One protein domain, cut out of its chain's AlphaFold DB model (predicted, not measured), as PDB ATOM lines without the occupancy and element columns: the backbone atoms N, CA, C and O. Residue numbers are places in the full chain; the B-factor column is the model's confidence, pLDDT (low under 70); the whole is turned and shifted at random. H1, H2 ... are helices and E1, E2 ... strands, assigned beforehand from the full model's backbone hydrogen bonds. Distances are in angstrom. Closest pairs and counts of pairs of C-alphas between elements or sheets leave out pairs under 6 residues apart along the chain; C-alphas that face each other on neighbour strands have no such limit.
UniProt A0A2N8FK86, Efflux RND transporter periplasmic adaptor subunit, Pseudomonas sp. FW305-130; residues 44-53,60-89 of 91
ATOM      1  N   VAL A  44     212.108 144.665 237.069       96.38
ATOM      2  CA  VAL A  44     212.017 144.899 235.623       96.38
ATOM      3  C   VAL A  44     210.548 145.033 235.235       96.38
ATOM      4  O   VAL A  44     209.761 144.122 235.473       96.38
ATOM      5  N   GLN A  45     210.183 146.157 234.621       96.44
ATOM      6  CA  GLN A  45     208.832 146.381 234.093       96.44
ATOM      7  C   GLN A  45     208.737 146.016 232.612       96.44
ATOM      8  O   GLN A  45     207.726 145.485 232.158       96.44
ATOM      9  N   ARG A  46     209.796 146.308 231.852       96.25
ATOM     10  CA  ARG A  46     209.860 146.059 230.413       96.25
ATOM     11  C   ARG A  46     211.298 145.845 229.977       96.25
ATOM     12  O   ARG A  46     212.199 146.528 230.454       96.25
ATOM     13  N   VAL A  47     211.485 144.951 229.014       96.38
ATOM     14  CA  VAL A  47     212.741 144.784 228.276       96.38
ATOM     15  C   VAL A  47     212.530 145.173 226.821       96.38
ATOM     16  O   VAL A  47     211.451 144.970 226.261       96.38
ATOM     17  N   TYR A  48     213.553 145.758 226.213       96.00
ATOM     18  CA  TYR A  48     213.546 146.063 224.788       96.00
ATOM     19  C   TYR A  48     214.119 144.878 224.007       96.00
ATOM     20  O   TYR A  48     214.965 144.152 224.520       96.00
ATOM     21  N   ALA A  49     213.654 144.673 222.771       92.88
ATOM     22  CA  ALA A  49     214.083 143.560 221.924       92.88
ATOM     23  C   ALA A  49     215.556 143.721 221.515       92.88
ATOM     24  O   ALA A  49     215.859 144.348 220.501       92.88
ATOM     25  N   ARG A  50     216.458 143.204 222.355       94.00
ATOM     26  CA  ARG A  50     217.914 143.227 222.199       94.00
ATOM     27  C   ARG A  50     218.468 141.835 222.457       94.00
ATOM     28  O   ARG A  50     218.040 141.168 223.400       94.00
ATOM     29  N   ALA A  51     219.440 141.432 221.657       92.12
ATOM     30  CA  ALA A  51     220.186 140.196 221.808       92.12
ATOM     31  C   ALA A  51     221.691 140.483 221.971       92.12
ATOM     32  O   ALA A  51     222.181 141.532 221.540       92.12
ATOM     33  N   PRO A  52     222.457 139.567 222.592       90.19
ATOM     34  CA  PRO A  52     223.912 139.658 222.598       90.19
ATOM     35  C   PRO A  52     224.469 139.771 221.173       90.19
ATOM     36  O   PRO A  52     224.121 138.974 220.305       90.19
ATOM     37  N   GLY A  53     225.350 140.748 220.947       90.44
ATOM     38  CA  GLY A  53     225.935 141.033 219.632       90.44
ATOM     39  C   GLY A  53     225.204 142.105 218.820       90.44
ATOM     40  O   GLY A  53     225.763 142.579 217.831       90.44
ATOM     41  N   ALA A  60     220.321 154.257 223.511       96.06
ATOM     42  CA  ALA A  60     219.389 153.184 223.193       96.06
ATOM     43  C   ALA A  60     218.863 152.529 224.487       96.06
ATOM     44  O   ALA A  60     219.655 152.145 225.351       96.06
ATOM     45  N   PRO A  61     217.538 152.379 224.637       95.38
ATOM     46  CA  PRO A  61     216.971 151.826 225.854       95.38
ATOM     47  C   PRO A  61     217.205 150.311 225.948       95.38
ATOM     48  O   PRO A  61     217.111 149.593 224.945       95.38
ATOM     49  N   LEU A  62     217.494 149.845 227.168       95.62
ATOM     50  CA  LEU A  62     217.755 148.437 227.494       95.62
ATOM     51  C   LEU A  62     216.576 147.806 228.246       95.62
ATOM     52  O   LEU A  62     216.017 146.800 227.809       95.62
ATOM     53  N   ALA A  63     216.168 148.429 229.352       96.31
ATOM     54  CA  ALA A  63     215.049 148.001 230.180       96.31
ATOM     55  C   ALA A  63     214.474 149.181 230.972       96.31
ATOM     56  O   ALA A  63     215.202 150.116 231.310       96.31
ATOM     57  N   ASP A  64     213.192 149.085 231.314       96.25
ATOM     58  CA  ASP A  64     212.550 149.968 232.285       96.25
ATOM     59  C   ASP A  64     212.506 149.272 233.645       96.25
ATOM     60  O   ASP A  64     212.077 148.117 233.749       96.25
ATOM     61  N   LEU A  65     212.914 149.987 234.693       94.81
ATOM     62  CA  LEU A  65     212.969 149.476 236.060       94.81
ATOM     63  C   LEU A  65     212.009 150.254 236.962       94.81
ATOM     64  O   LEU A  65     211.945 151.481 236.913       94.81
ATOM     65  N   LEU A  66     211.271 149.540 237.807       92.62
ATOM     66  CA  LEU A  66     210.575 150.097 238.960       92.62
ATOM     67  C   LEU A  66     211.513 150.056 240.165       92.62
ATOM     68  O   LEU A  66     211.941 148.974 240.560       92.62
ATOM     69  N   VAL A  67     211.778 151.210 240.775       92.81
ATOM     70  CA  VAL A  67     212.623 151.333 241.973       92.81
ATOM     71  C   VAL A  67     211.763 151.832 243.144       92.81
ATOM     72  O   VAL A  67     211.511 153.035 243.242       92.81
ATOM     73  N   PRO A  68     211.263 150.936 244.021       87.12
ATOM     74  CA  PRO A  68     210.289 151.302 245.055       87.12
ATOM     75  C   PRO A  68     210.810 152.313 246.079       87.12
ATOM     76  O   PRO A  68     210.082 153.202 246.511       87.12
ATOM     77  N   GLU A  69     212.083 152.196 246.449       83.62
ATOM     78  CA  GLU A  69     212.730 153.036 247.464       83.62
ATOM     79  C   GLU A  69     212.760 154.530 247.097       83.62
ATOM     80  O   GLU A  69     212.716 155.382 247.982       83.62
ATOM     81  N   TRP A  70     212.736 154.883 245.806       84.31
ATOM     82  CA  TRP A  70     212.649 156.286 245.386       84.31
ATOM     83  C   TRP A  70     211.254 156.876 245.589       84.31
ATOM     84  O   TRP A  70     211.125 158.088 245.752       84.31
ATOM     85  N   GLY A  71     210.213 156.039 245.615       81.50
ATOM     86  CA  GLY A  71     208.843 156.487 245.855       81.50
ATOM     87  C   GLY A  71     208.675 157.122 247.238       81.50
ATOM     88  O   GLY A  71     208.022 158.158 247.356       81.50
ATOM     89  N   GLY A  72     209.321 156.553 248.263       80.44
ATOM     90  CA  GLY A  72     209.309 157.099 249.625       80.44
ATOM     91  C   GLY A  72     209.945 158.488 249.704       80.44
ATOM     92  O   GLY A  72     209.298 159.435 250.145       80.44
ATOM     93  N   ALA A  73     211.168 158.631 249.183       81.06
ATOM     94  CA  ALA A  73     211.887 159.908 249.178       81.06
ATOM     95  C   ALA A  73     211.152 161.004 248.380       81.06
ATOM     96  O   ALA A  73     211.084 162.158 248.800       81.06
ATOM     97  N   GLN A  74     210.546 160.650 247.240       83.00
ATOM     98  CA  GLN A  74     209.737 161.592 246.459       83.00
ATOM     99  C   GLN A  74     208.487 162.043 247.222       83.00
ATOM    100  O   GLN A  74     208.151 163.229 247.202       83.00
ATOM    101  N   ALA A  75     207.794 161.117 247.892       84.94
ATOM    102  CA  ALA A  75     206.607 161.435 248.677       84.94
ATOM    103  C   ALA A  75     206.936 162.379 249.842       84.94
ATOM    104  O   ALA A  75     206.202 163.342 250.068       84.94
ATOM    105  N   GLU A  76     208.052 162.144 250.531       84.44
ATOM    106  CA  GLU A  76     208.535 162.997 251.618       84.44
ATOM    107  C   GLU A  76     208.874 164.409 251.126       84.44
ATOM    108  O   GLU A  76     208.344 165.389 251.652       84.44
ATOM    109  N   PHE A  77     209.649 164.530 250.045       85.75
ATOM    110  CA  PHE A  77     209.953 165.829 249.438       85.75
ATOM    111  C   PHE A  77     208.682 166.594 249.032       85.75
ATOM    112  O   PHE A  77     208.547 167.793 249.288       85.75
ATOM    113  N   LEU A  78     207.707 165.907 248.426       89.44
ATOM    114  CA  LEU A  78     206.430 166.517 248.049       89.44
ATOM    115  C   LEU A  78     205.596 166.931 249.268       89.44
ATOM    116  O   LEU A  78     204.912 167.956 249.205       89.44
ATOM    117  N   ALA A  79     205.643 166.170 250.363       86.75
ATOM    118  CA  ALA A  79     204.987 166.528 251.616       86.75
ATOM    119  C   ALA A  79     205.602 167.802 252.210       86.75
ATOM    120  O   ALA A  79     204.865 168.743 252.501       86.75
ATOM    121  N   VAL A  80     206.936 167.881 252.285       86.31
ATOM    122  CA  VAL A  80     207.663 169.079 252.735       86.31
ATOM    123  C   VAL A  80     207.314 170.283 251.864       86.31
ATOM    124  O   VAL A  80     206.916 171.325 252.385       86.31
ATOM    125  N   ARG A  81     207.340 170.134 250.537       86.25
ATOM    126  CA  ARG A  81     207.008 171.222 249.605       86.25
ATOM    127  C   ARG A  81     205.582 171.759 249.793       86.25
ATOM    128  O   ARG A  81     205.359 172.957 249.640       86.25
ATOM    129  N   ARG A  82     204.610 170.904 250.143       87.38
ATOM    130  CA  ARG A  82     203.216 171.321 250.416       87.38
ATOM    131  C   ARG A  82     203.071 172.164 251.681       87.38
ATOM    132  O   ARG A  82     202.106 172.915 251.773       87.38
ATOM    133  N   THR A  83     204.008 172.079 252.626       84.75
ATOM    134  CA  THR A  83     203.981 172.906 253.847       84.75
ATOM    135  C   THR A  83     204.308 174.381 253.591       84.75
ATOM    136  O   THR A  83     204.107 175.206 254.476       84.75
ATOM    137  N   GLY A  84     204.818 174.733 252.402       74.81
ATOM    138  CA  GLY A  84     205.185 176.109 252.048       74.81
ATOM    139  C   GLY A  84     206.437 176.637 252.760       74.81
ATOM    140  O   GLY A  84     206.800 177.798 252.580       74.81
ATOM    141  N   ASN A  85     207.121 175.805 253.551       75.19
ATOM    142  CA  ASN A  85     208.333 176.193 254.257       75.19
ATOM    143  C   ASN A  85     209.564 176.052 253.344       75.19
ATOM    144  O   ASN A  85     210.130 174.967 253.180       75.19
ATOM    145  N   ALA A  86     209.979 177.173 252.750       69.38
ATOM    146  CA  ALA A  86     211.109 177.230 251.823       69.38
ATOM    147  C   ALA A  86     212.431 176.754 252.451       69.38
ATOM    148  O   ALA A  86     213.232 176.134 251.758       69.38
ATOM    149  N   ALA A  87     212.631 176.967 253.758       73.06
ATOM    150  CA  ALA A  87     213.848 176.545 254.453       73.06
ATOM    151  C   ALA A  87     213.972 175.014 254.548       73.06
ATOM    152  O   ALA A  87     215.073 174.489 254.452       73.06
ATOM    153  N   LEU A  88     212.850 174.294 254.671       66.81
ATOM    154  CA  LEU A  88     212.831 172.825 254.696       66.81
ATOM    155  C   LEU A  88     212.913 172.196 253.297       66.81
ATOM    156  O   LEU A  88     213.265 171.033 253.174       66.81
ATOM    157  N   THR A  89     212.583 172.947 252.243       63.78
ATOM    158  CA  THR A  89     212.617 172.442 250.857       63.78
ATOM    159  C   THR A  89     214.002 172.610 250.204       63.78
ATOM    160  O   THR A  89     214.248 172.027 249.152       63.78
TER     161      THR A  89
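Overview. This is residues 44 to 53 and 60 to 89 of the 91 residues of the protein "Efflux RND transporter periplasmic adaptor subunit" of Pseudomonas sp. FW305-130 (UniProt A0A2N8FK86). The model is a long, thin thread of parts with no common core: a short pair of strands, E1 and E2, side by side towards one end, then the helix H1 running away from them, with the short helix H2 packed on the far end of H1. The strand pair and H1 follow one another along the longest axis, and residues 68 to 76 of H1 stand free. The printed part has 40 residues with two named strands and two named helices, in the order E1, E2, H1, H2 along the chain; the sheet has the order E1 - E2 and is antiparallel, and the class is mixed, helices and strands. The whole is extended, with a radius of gyration of the C-alphas of 17.2 A, and its C-alphas span 52 by 17 by 11 A, a rod.

Along the chain. Strand E1 is residues 44 to 47, 7.4 A from first to last C-alpha, and begins at C-alpha 44 at (212.017, 144.899, 235.623). Strand E2 is residues 63 to 66 and measures 10.1 A. Helix H1 is residues 68 to 82 and measures 21.9 A, from C-alpha 68 at (210.289, 151.302, 245.055) to C-alpha 82 at (203.216, 171.321, 250.416). Helix H2 is residues 86 to 89, 5.1 A long, and ends at C-alpha 89 at (212.617, 172.442, 250.857).

Arrangement. E1 and E2 are antiparallel neighbours, with 168 degrees between their N-to-C directions. C-alphas 47 and 63 face each other at 4.4 A, and C-alphas 44 and 65 at 4.7 A. Across the pair, N 45 and O 64 are within hydrogen-bond range at 2.9 A, and so are N 64 and O 46 at 2.9 A. A tight link of one residue, Val 67, joins E2 to H1. E1 and H1 are apart. H1 touches H2 with residues 77 to 81 alone; the closest C-alphas are those of Arg 81 and Thr 89, 5.9 A apart. H2 is apart from E1 and from E2. In H1, 9 of 11 O i to N i+4 pairs are within hydrogen-bond range, and H2 is too short for any such pair.

Size, cuts and confidence. The two C-alphas farthest apart are those of Gly 53 and Asn 85, at 52.4 A. Residues 54 to 59 are not printed, and C-alphas 53 and 60 are 14.3 A apart across this cut, which falls in the link from E1 to E2. Of the links that are printed whole, E2 to H1 and H1 to H2 are tight. Residues 82 to 87 also stand free. The mean pLDDT of the printed part is 87.0; residues 86, 88 and 89 are under 70, and the mean of H2 is 68.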